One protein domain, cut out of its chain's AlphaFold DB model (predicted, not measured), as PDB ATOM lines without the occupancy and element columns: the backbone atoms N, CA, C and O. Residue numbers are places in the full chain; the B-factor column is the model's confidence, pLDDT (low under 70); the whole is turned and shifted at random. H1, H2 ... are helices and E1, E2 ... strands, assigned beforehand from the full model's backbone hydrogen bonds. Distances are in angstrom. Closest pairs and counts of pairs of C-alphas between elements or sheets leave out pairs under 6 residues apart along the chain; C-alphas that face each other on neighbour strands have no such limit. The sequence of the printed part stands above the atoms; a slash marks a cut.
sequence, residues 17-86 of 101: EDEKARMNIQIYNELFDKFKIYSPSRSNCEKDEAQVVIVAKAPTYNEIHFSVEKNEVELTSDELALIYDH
ATOM      1  N   GLU A  17     239.467 225.391 365.845       85.25
ATOM      2  CA  GLU A  17     238.751 225.586 367.122       85.25
ATOM      3  C   GLU A  17     239.133 226.892 367.836       85.25
ATOM      4  O   GLU A  17     238.257 227.698 368.145       85.25
ATOM      5  N   ASP A  18     240.433 227.136 368.032       85.81
ATOM      6  CA  ASP A  18     240.932 228.302 368.773       85.81
ATOM      7  C   ASP A  18     240.532 229.629 368.122       85.81
ATOM      8  O   ASP A  18     240.171 230.593 368.801       85.81
ATOM      9  N   GLU A  19     240.598 229.703 366.793       88.81
ATOM     10  CA  GLU A  19     240.262 230.922 366.058       88.81
ATOM     11  C   GLU A  19     238.747 231.174 366.077       88.81
ATOM     12  O   GLU A  19     238.313 232.316 366.233       88.81
ATOM     13  N   LYS A  20     237.935 230.111 366.002       89.31
ATOM     14  CA  LYS A  20     236.468 230.187 366.099       89.31
ATOM     15  C   LYS A  20     236.009 230.592 367.497       89.31
ATOM     16  O   LYS A  20     235.146 231.457 367.617       89.31
ATOM     17  N   ALA A  21     236.630 230.038 368.537       88.81
ATOM     18  CA  ALA A  21     236.373 230.422 369.921       88.81
ATOM     19  C   ALA A  21     236.708 231.902 370.160       88.81
ATOM     20  O   ALA A  21     235.908 232.643 370.728       88.81
ATOM     21  N   ARG A  22     237.862 232.373 369.663       91.38
ATOM     22  CA  ARG A  22     238.234 233.796 369.747       91.38
ATOM     23  C   ARG A  22     237.242 234.697 369.019       91.38
ATOM     24  O   ARG A  22     236.883 235.736 369.565       91.38
ATOM     25  N   MET A  23     236.788 234.301 367.830       92.50
ATOM     26  CA  MET A  23     235.808 235.081 367.071       92.50
ATOM     27  C   MET A  23     234.469 235.181 367.812       92.50
ATOM     28  O   MET A  23     233.924 236.271 367.952       92.50
ATOM     29  N   ASN A  24     233.979 234.069 368.364       92.75
ATOM     30  CA  ASN A  24     232.765 234.052 369.176       92.75
ATOM     31  C   ASN A  24     232.878 234.964 370.409       92.75
ATOM     32  O   ASN A  24     231.964 235.741 370.677       92.75
ATOM     33  N   ILE A  25     234.011 234.936 371.123       93.44
ATOM     34  CA  ILE A  25     234.272 235.838 372.259       93.44
ATOM     35  C   ILE A  25     234.321 237.303 371.809       93.44
ATOM     36  O   ILE A  25     233.836 238.187 372.518       93.44
ATOM     37  N   GLN A  26     234.903 237.586 370.643       94.62
ATOM     38  CA  GLN A  26     234.943 238.938 370.099       94.62
ATOM     39  C   GLN A  26     233.528 239.456 369.814       94.62
ATOM     40  O   GLN A  26     233.162 240.509 370.332       94.62
ATOM     41  N   ILE A  27     232.718 238.696 369.071       94.00
ATOM     42  CA  ILE A  27     231.323 239.050 368.764       94.00
ATOM     43  C   ILE A  27     230.515 239.210 370.056       94.00
ATOM     44  O   ILE A  27     229.776 240.178 370.210       94.00
ATOM     45  N   TYR A  28     230.705 238.307 371.020       95.06
ATOM     46  CA  TYR A  28     230.081 238.392 372.336       95.06
ATOM     47  C   TYR A  28     230.379 239.725 373.030       95.06
ATOM     48  O   TYR A  28     229.460 240.388 373.505       95.06
ATOM     49  N   ASN A  29     231.638 240.166 373.057       94.75
ATOM     50  CA  ASN A  29     231.980 241.460 373.649       94.75
ATOM     51  C   ASN A  29     231.396 242.635 372.856       94.75
ATOM     52  O   ASN A  29     230.839 243.543 373.464       94.75
ATOM     53  N   GLU A  30     231.430 242.585 371.520       94.69
ATOM     54  CA  GLU A  30     230.825 243.621 370.676       94.69
ATOM     55  C   GLU A  30     229.317 243.789 370.938       94.69
ATOM     56  O   GLU A  30     228.818 244.912 370.918       94.69
ATOM     57  N   LEU A  31     228.585 242.701 371.210       94.12
ATOM     58  CA  LEU A  31     227.163 242.759 371.574       94.12
ATOM     59  C   LEU A  31     226.948 243.488 372.909       94.12
ATOM     60  O   LEU A  31     226.058 244.332 373.008       94.12
ATOM     61  N   PHE A  32     227.786 243.210 373.913       93.94
ATOM     62  CA  PHE A  32     227.733 243.878 375.219       93.94
ATOM     63  C   PHE A  32     228.223 245.332 375.191       93.94
ATOM     64  O   PHE A  32     227.870 246.097 376.087       93.94
ATOM     65  N   ASP A  33     229.002 245.728 374.188       95.00
ATOM     66  CA  ASP A  33     229.393 247.126 373.992       95.00
ATOM     67  C   ASP A  33     228.311 247.923 373.241       95.00
ATOM     68  O   ASP A  33     228.133 249.118 373.487       95.00
ATOM     69  N   LYS A  34     227.572 247.275 372.330       94.44
ATOM     70  CA  LYS A  34     226.546 247.918 371.488       94.44
ATOM     71  C   LYS A  34     225.173 248.012 372.154       94.44
ATOM     72  O   LYS A  34     224.471 248.999 371.941       94.44
ATOM     73  N   PHE A  35     224.775 246.999 372.922       95.25
ATOM     74  CA  PHE A  35     223.402 246.854 373.409       95.25
ATOM     75  C   PHE A  35     223.321 246.782 374.928       95.25
ATOM     76  O   PHE A  35     224.224 246.289 375.602       95.25
ATOM     77  N   LYS A  36     222.186 247.224 375.475       96.25
ATOM     78  CA  LYS A  36     221.848 247.019 376.887       96.25
ATOM     79  C   LYS A  36     221.302 245.601 377.068       96.25
ATOM     80  O   LYS A  36     220.172 245.322 376.671       96.25
ATOM     81  N   ILE A  37     222.105 244.707 377.636       95.81
ATOM     82  CA  ILE A  37     221.800 243.282 377.770       95.81
ATOM     83  C   ILE A  37     221.724 242.906 379.248       95.81
ATOM     84  O   ILE A  37     222.668 243.128 380.015       95.81
ATOM     85  N   TYR A  38     220.616 242.264 379.609       96.06
ATOM     86  CA  TYR A  38     220.451 241.543 380.860       96.06
ATOM     87  C   TYR A  38     220.439 240.037 380.577       96.06
ATOM     88  O   TYR A  38     219.573 239.528 379.863       96.06
ATOM     89  N   SER A  39     221.401 239.314 381.139       92.62
ATOM     90  CA  SER A  39     221.493 237.854 381.082       92.62
ATOM     91  C   SER A  39     221.885 237.319 382.464       92.62
ATOM     92  O   SER A  39     222.591 238.015 383.206       92.62
ATOM     93  N   PRO A  40     221.459 236.094 382.843       86.50
ATOM     94  CA  PRO A  40     221.691 235.540 384.183       86.50
ATOM     95  C   PRO A  40     223.171 235.494 384.555       86.50
ATOM     96  O   PRO A  40     223.531 235.502 385.729       86.50
ATOM     97  N   SER A  41     224.020 235.432 383.537       83.62
ATOM     98  CA  SER A  41     225.430 235.150 383.679       83.62
ATOM     99  C   SER A  41     226.320 236.384 383.492       83.62
ATOM    100  O   SER A  41     227.390 236.472 384.092       83.62
ATOM    101  N   ARG A  42     225.888 237.346 382.668       90.50
ATOM    102  CA  ARG A  42     226.520 238.662 382.498       90.50
ATOM    103  C   ARG A  42     225.445 239.671 382.123       90.50
ATOM    104  O   ARG A  42     224.729 239.473 381.151       90.50
ATOM    105  N   SER A  43     225.394 240.776 382.853       92.94
ATOM    106  CA  SER A  43     224.536 241.917 382.539       92.94
ATOM    107  C   SER A  43     225.376 243.190 382.541       92.94
ATOM    108  O   SER A  43     226.290 243.317 383.354       92.94
ATOM    109  N   ASN A  44     225.101 244.113 381.620       94.06
ATOM    110  CA  ASN A  44     225.727 245.446 381.593       94.06
ATOM    111  C   ASN A  44     224.756 246.568 381.999       94.06
ATOM    112  O   ASN A  44     225.133 247.738 382.022       94.06
ATOM    113  N   CYS A  45     223.511 246.212 382.304       92.12
ATOM    114  CA  CYS A  45     222.437 247.113 382.689       92.12
ATOM    115  C   CYS A  45     221.443 246.385 383.603       92.12
ATOM    116  O   CYS A  45     221.481 245.158 383.735       92.12
ATOM    117  N   GLU A  46     220.549 247.153 384.219       92.62
ATOM    118  CA  GLU A  46     219.410 246.623 384.967       92.62
ATOM    119  C   GLU A  46     218.345 246.050 384.024       92.62
ATOM    120  O   GLU A  46     218.180 246.517 382.895       92.62
ATOM    121  N   LYS A  47     217.579 245.063 384.506       91.44
ATOM    122  CA  LYS A  47     216.562 244.353 383.708       91.44
ATOM    123  C   LYS A  47     215.533 245.295 383.070       91.44
ATOM    124  O   LYS A  47     215.167 245.098 381.915       91.44
ATOM    125  N   ASP A  48     215.103 246.321 383.801       90.69
ATOM    126  CA  ASP A  48     214.084 247.274 383.340       90.69
ATOM    127  C   ASP A  48     214.591 248.190 382.213       90.69
ATOM    128  O   ASP A  48     213.813 248.641 381.372       90.69
ATOM    129  N   GLU A  49     215.901 248.440 382.160       93.00
ATOM    130  CA  GLU A  49     216.535 249.267 381.128       93.00
ATOM    131  C   GLU A  49     217.107 248.454 379.959       93.00
ATOM    132  O   GLU A  49     217.613 249.031 378.989       93.00
ATOM    133  N   ALA A  50     217.076 247.127 380.057       94.75
ATOM    134  CA  ALA A  50     217.656 246.242 379.067       94.75
ATOM    135  C   ALA A  50     216.843 246.255 377.768       94.75
ATOM    136  O   ALA A  50     215.613 246.224 377.778       94.75
ATOM    137  N   GLN A  51     217.541 246.264 376.637       94.25
ATOM    138  CA  GLN A  51     216.963 246.063 375.305       94.25
ATOM    139  C   GLN A  51     216.777 244.571 375.010       94.25
ATOM    140  O   GLN A  51     215.852 244.173 374.304       94.25
ATOM    141  N   VAL A  52     217.652 243.741 375.585       94.56
ATOM    142  CA  VAL A  52     217.607 242.282 375.486       94.56
ATOM    143  C   VAL A  52     217.598 241.690 376.888       94.56
ATOM    144  O   VAL A  52     218.485 241.978 377.690       94.56
ATOM    145  N   VAL A  53     216.607 240.849 377.175       95.00
ATOM    146  CA  VAL A  53     216.462 240.158 378.461       95.00
ATOM    147  C   VAL A  53     216.419 238.661 378.212       95.00
ATOM    148  O   VAL A  53     215.463 238.138 377.636       95.00
ATOM    149  N   ILE A  54     217.449 237.976 378.695       92.88
ATOM    150  CA  ILE A  54     217.553 236.520 378.694       92.88
ATOM    151  C   ILE A  54     217.390 236.032 380.130       92.88
ATOM    152  O   ILE A  54     217.966 236.591 381.063       92.88
ATOM    153  N   VAL A  55     216.613 234.969 380.313       91.81
ATOM    154  CA  VAL A  55     216.437 234.315 381.610       91.81
ATOM    155  C   VAL A  55     216.751 232.830 381.502       91.81
ATOM    156  O   VAL A  55     216.372 232.164 380.537       91.81
ATOM    157  N   ALA A  56     217.445 232.304 382.508       89.56
ATOM    158  CA  ALA A  56     217.724 230.880 382.605       89.56
ATOM    159  C   ALA A  56     216.428 230.127 382.921       89.56
ATOM    160  O   ALA A  56     215.618 230.561 383.746       89.56
ATOM    161  N   LYS A  57     216.242 228.978 382.278       88.31
ATOM    162  CA  LYS A  57     215.201 228.011 382.627       88.31
ATOM    163  C   LYS A  57     215.832 226.843 383.368       88.31
ATOM    164  O   LYS A  57     217.047 226.657 383.353       88.31
ATOM    165  N   ALA A  58     214.989 226.071 384.052       86.19
ATOM    166  CA  ALA A  58     215.448 224.866 384.723       86.19
ATOM    167  C   ALA A  58     216.143 223.953 383.694       86.19
ATOM    168  O   ALA A  58     215.546 223.669 382.651       86.19
ATOM    169  N   PRO A  59     217.391 223.528 383.949       84.19
ATOM    170  CA  PRO A  59     218.082 222.615 383.055       84.19
ATOM    171  C   PRO A  59     217.390 221.250 383.064       84.19
ATOM    172  O   PRO A  59     216.771 220.853 384.058       84.19
ATOM    173  N   THR A  60     217.523 220.513 381.968       81.25
ATOM    174  CA  THR A  60     217.142 219.097 381.886       81.25
ATOM    175  C   THR A  60     218.408 218.251 381.752       81.25
ATOM    176  O   THR A  60     219.534 218.747 381.833       81.25
ATOM    177  N   TYR A  61     218.251 216.935 381.618       79.88
ATOM    178  CA  TYR A  61     219.394 216.051 381.443       79.88
ATOM    179  C   TYR A  61     220.168 216.414 380.164       79.88
ATOM    180  O   TYR A  61     219.619 216.315 379.073       79.88
ATOM    181  N   ASN A  62     221.441 216.796 380.318       77.69
ATOM    182  CA  ASN A  62     222.364 217.206 379.249       77.69
ATOM    183  C   ASN A  62     221.973 218.460 378.447       77.69
ATOM    184  O   ASN A  62     222.593 218.725 377.419       77.69
ATOM    185  N   GLU A  63     221.008 219.253 378.910       80.12
ATOM    186  CA  GLU A  63     220.579 220.462 378.205       80.12
ATOM    187  C   GLU A  63     220.453 221.640 379.173       80.12
ATOM    188  O   GLU A  63     219.866 221.540 380.257       80.12
ATOM    189  N   ILE A  64     220.992 222.783 378.753       81.12
ATOM    190  CA  ILE A  64     220.766 224.073 379.396       81.12
ATOM    191  C   ILE A  64     219.728 224.838 378.583       81.12
ATOM    192  O   ILE A  64     219.839 224.955 377.366       81.12
ATOM    193  N   HIS A  65     218.717 225.360 379.269       84.75
ATOM    194  CA  HIS A  65     217.600 226.050 378.636       84.75
ATOM    195  C   HIS A  65     217.606 227.521 379.023       84.75
ATOM    196  O   HIS A  65     217.855 227.868 380.179       84.75
ATOM    197  N   PHE A  66     217.268 228.381 378.073       88.19
ATOM    198  CA  PHE A  66     217.005 229.791 378.320       88.19
ATOM    199  C   PHE A  66     215.729 230.217 377.608       88.19
ATOM    200  O   PHE A  66     215.268 229.564 376.674       88.19
ATOM    201  N   SER A  67     215.144 231.321 378.055       89.81
ATOM    202  CA  SER A  67     214.105 232.014 377.301       89.81
ATOM    203  C   SER A  67     214.446 233.482 377.159       89.81
ATOM    204  O   SER A  67     215.106 234.065 378.021       89.81
ATOM    205  N   VAL A  68     213.948 234.082 376.088       91.38
ATOM    206  CA  VAL A  68     214.088 235.508 375.819       91.38
ATOM    207  C   VAL A  68     212.785 236.181 376.221       91.38
ATOM    208  O   VAL A  68     211.740 235.888 375.652       91.38
ATOM    209  N   GLU A  69     212.835 237.034 377.240       92.44
ATOM    210  CA  GLU A  69     211.670 237.818 377.677       92.44
ATOM    211  C   GLU A  69     211.539 239.115 376.875       92.44
ATOM    212  O   GLU A  69     210.444 239.651 376.738       92.44
ATOM    213  N   LYS A  70     212.658 239.628 376.348       92.75
ATOM    214  CA  LYS A  70     212.711 240.893 375.618       92.75
ATOM    215  C   LYS A  70     213.809 240.851 374.558       92.75
ATOM    216  O   LYS A  70     214.923 240.430 374.864       92.75
ATOM    217  N   ASN A  71     213.499 241.290 373.341       93.12
ATOM    218  CA  ASN A  71     214.449 241.414 372.231       93.12
ATOM    219  C   ASN A  71     214.079 242.613 371.343       93.12
ATOM    220  O   ASN A  71     213.516 242.443 370.267       93.12
ATOM    221  N   GLU A  72     214.352 243.832 371.812       91.88
ATOM    222  CA  GLU A  72     214.006 245.072 371.088       91.88
ATOM    223  C   GLU A  72     214.886 245.343 369.863       91.88
ATOM    224  O   GLU A  72     214.503 246.120 368.995       91.88
ATOM    225  N   VAL A  73     216.071 244.734 369.799       90.81
ATOM    226  CA  VAL A  73     217.068 244.968 368.738       90.81
ATOM    227  C   VAL A  73     217.122 243.825 367.723       90.81
ATOM    228  O   VAL A  73     218.056 243.754 366.932       90.81
ATOM    229  N   GLU A  74     216.123 242.936 367.767       90.19
ATOM    230  CA  GLU A  74     215.919 241.839 366.815       90.19
ATOM    231  C   GLU A  74     217.146 240.923 366.649       90.19
ATOM    232  O   GLU A  74     217.448 240.463 365.548       90.19
ATOM    233  N   LEU A  75     217.847 240.622 367.753       90.19
ATOM    234  CA  LEU A  75     218.963 239.674 367.725       90.19
ATOM    235  C   LEU A  75     218.507 238.309 367.211       90.19
ATOM    236  O   LEU A  75     217.435 237.806 367.568       90.19
ATOM    237  N   THR A  76     219.373 237.692 366.420       90.62
ATOM    238  CA  THR A  76     219.191 236.345 365.888       90.62
ATOM    239  C   THR A  76     219.289 235.287 366.990       90.62
ATOM    240  O   THR A  76     219.856 235.512 368.062       90.62
ATOM    241  N   SER A  77     218.771 234.085 366.718       88.25
ATOM    242  CA  SER A  77     218.898 232.936 367.626       88.25
ATOM    243  C   SER A  77     220.358 232.640 367.984       88.25
ATOM    244  O   SER A  77     220.647 232.340 369.139       88.25
ATOM    245  N   ASP A  78     221.272 232.775 367.018       90.00
ATOM    246  CA  ASP A  78     222.707 232.551 367.213       90.00
ATOM    247  C   ASP A  78     223.324 233.580 368.164       90.00
ATOM    248  O   ASP A  78     224.086 233.206 369.051       90.00
ATOM    249  N   GLU A  79     222.973 234.861 368.033       91.69
ATOM    250  CA  GLU A  79     223.451 235.925 368.927       91.69
ATOM    251  C   GLU A  79     222.903 235.763 370.345       91.69
ATOM    252  O   GLU A  79     223.645 235.884 371.319       91.69
ATOM    253  N   LEU A  80     221.617 235.432 370.475       92.06
ATOM    254  CA  LEU A  80     220.984 235.182 371.770       92.06
ATOM    255  C   LEU A  80     221.604 233.966 372.470       92.06
ATOM    256  O   LEU A  80     221.929 234.031 373.658       92.06
ATOM    257  N   ALA A  81     221.827 232.881 371.728       90.88
ATOM    258  CA  ALA A  81     222.501 231.696 372.239       90.88
ATOM    259  C   ALA A  81     223.963 231.994 372.602       90.88
ATOM    260  O   ALA A  81     224.434 231.539 373.641       90.88
ATOM    261  N   LEU A  82     224.667 232.805 371.805       92.94
ATOM    262  CA  LEU A  82     226.034 233.239 372.090       92.94
ATOM    263  C   LEU A  82     226.113 234.052 373.387       92.94
ATOM    264  O   LEU A  82     227.034 233.854 374.178       92.94
ATOM    265  N   ILE A  83     225.155 234.954 373.617       93.12
ATOM    266  CA  ILE A  83     225.066 235.743 374.853       93.12
ATOM    267  C   ILE A  83     224.853 234.823 376.058       93.12
ATOM    268  O   ILE A  83     225.510 235.006 377.086       93.12
ATOM    269  N   TYR A  84     223.940 233.855 375.944       91.56
ATOM    270  CA  TYR A  84     223.645 232.926 377.032       91.56
ATOM    271  C   TYR A  84     224.821 231.988 377.329       91.56
ATOM    272  O   TYR A  84     225.187 231.813 378.489       91.56
ATOM    273  N   ASP A  85     225.463 231.452 376.288       90.44
ATOM    274  CA  ASP A  85     226.611 230.544 376.391       90.44
ATOM    275  C   ASP A  85     227.960 231.283 376.473       90.44
ATOM    276  O   ASP A  85     229.013 230.726 376.169       90.44
ATOM    277  N   HIS A  86     227.952 232.556 376.880       90.50
ATOM    278  CA  HIS A  86     229.156 233.327 377.213       90.50
ATOM    279  C   HIS A  86     230.215 233.437 376.107       90.50
ATOM    280  O   HIS A  86     231.416 233.471 376.384       90.50
TER     281      HIS A  86
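This is residues 17 to 86 of the 101 residues of an uncharacterized protein of Leuconostoc pseudomesenteroides (UniProt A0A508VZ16). A long helix, H1, and a two-stranded hairpin, E1 and E2, make a V, with the short helix H2 between its two arms, crossing H1 nearly at a right angle. Residues 17 to 23 of H1 stick out, while a long stretch with no named element, residues 35 to 51, runs from H1 to E1 and is tied to E1 by a short pairing of residues 37 to 38. The printed part has 70 residues, with two named helices and two named strands in the order H1, E1, E2, H2; the sheet, E1 - E2, is antiparallel and the class is mixed, helices and strands. The whole is compact, with a radius of gyration of the C-alphas of 12.2 A and spans of 36 by 33 by 19 A.

H1 is residues 17 to 34, from C-alpha 17 at (238.751, 225.586, 367.122) to C-alpha 34, 25.8 A from first to last C-alpha. E1 is residues 52 to 56, 13.4 A long, and begins with C-alpha 52 at (217.607, 242.282, 375.486). E2 is residues 66 to 71, also 13.4 A long. H2 is residues 77 to 84, 10.5 A long, and ends with C-alpha 84 at (223.645, 232.926, 377.032).

H1 touches H2 with residues 24 to 28 alone; the closest C-alphas are those of Tyr 28 and Ile 83, 6.2 A apart. Their lines are about perpendicular, at 86 degrees. H1 and E2 are apart. Residues 37 to 38 pair with residues 52 to 53 of E1, parallel. E1 and E2 are a hairpin of antiparallel neighbours, with 163 degrees between their directions; C-alphas 54 and 68 face each other at 4.6 A. N 53 and O 70, and N 67 and O 55, are within hydrogen-bond range, each pair at 2.9 A. The closest C-alphas of E1 and H2 are those of Ile 54 and Tyr 84, 7.3 A apart; those of E2 and H2 are Phe 66 and Tyr 84, 7.5 A apart. In H1 and H2 every O i to N i+4 pair is within hydrogen-bond range.

The two C-alphas farthest apart are those of Glu 17 and Asp 48, at 36.6 A. The printed part has no cut. The link from H1 to E1, 17 residues, is long; that from E1 to E2, 9 residues, is short, and that from E2 to H2, 5 residues, is tight. The mean pLDDT of the printed part is 90.7, and no printed residue is under 70.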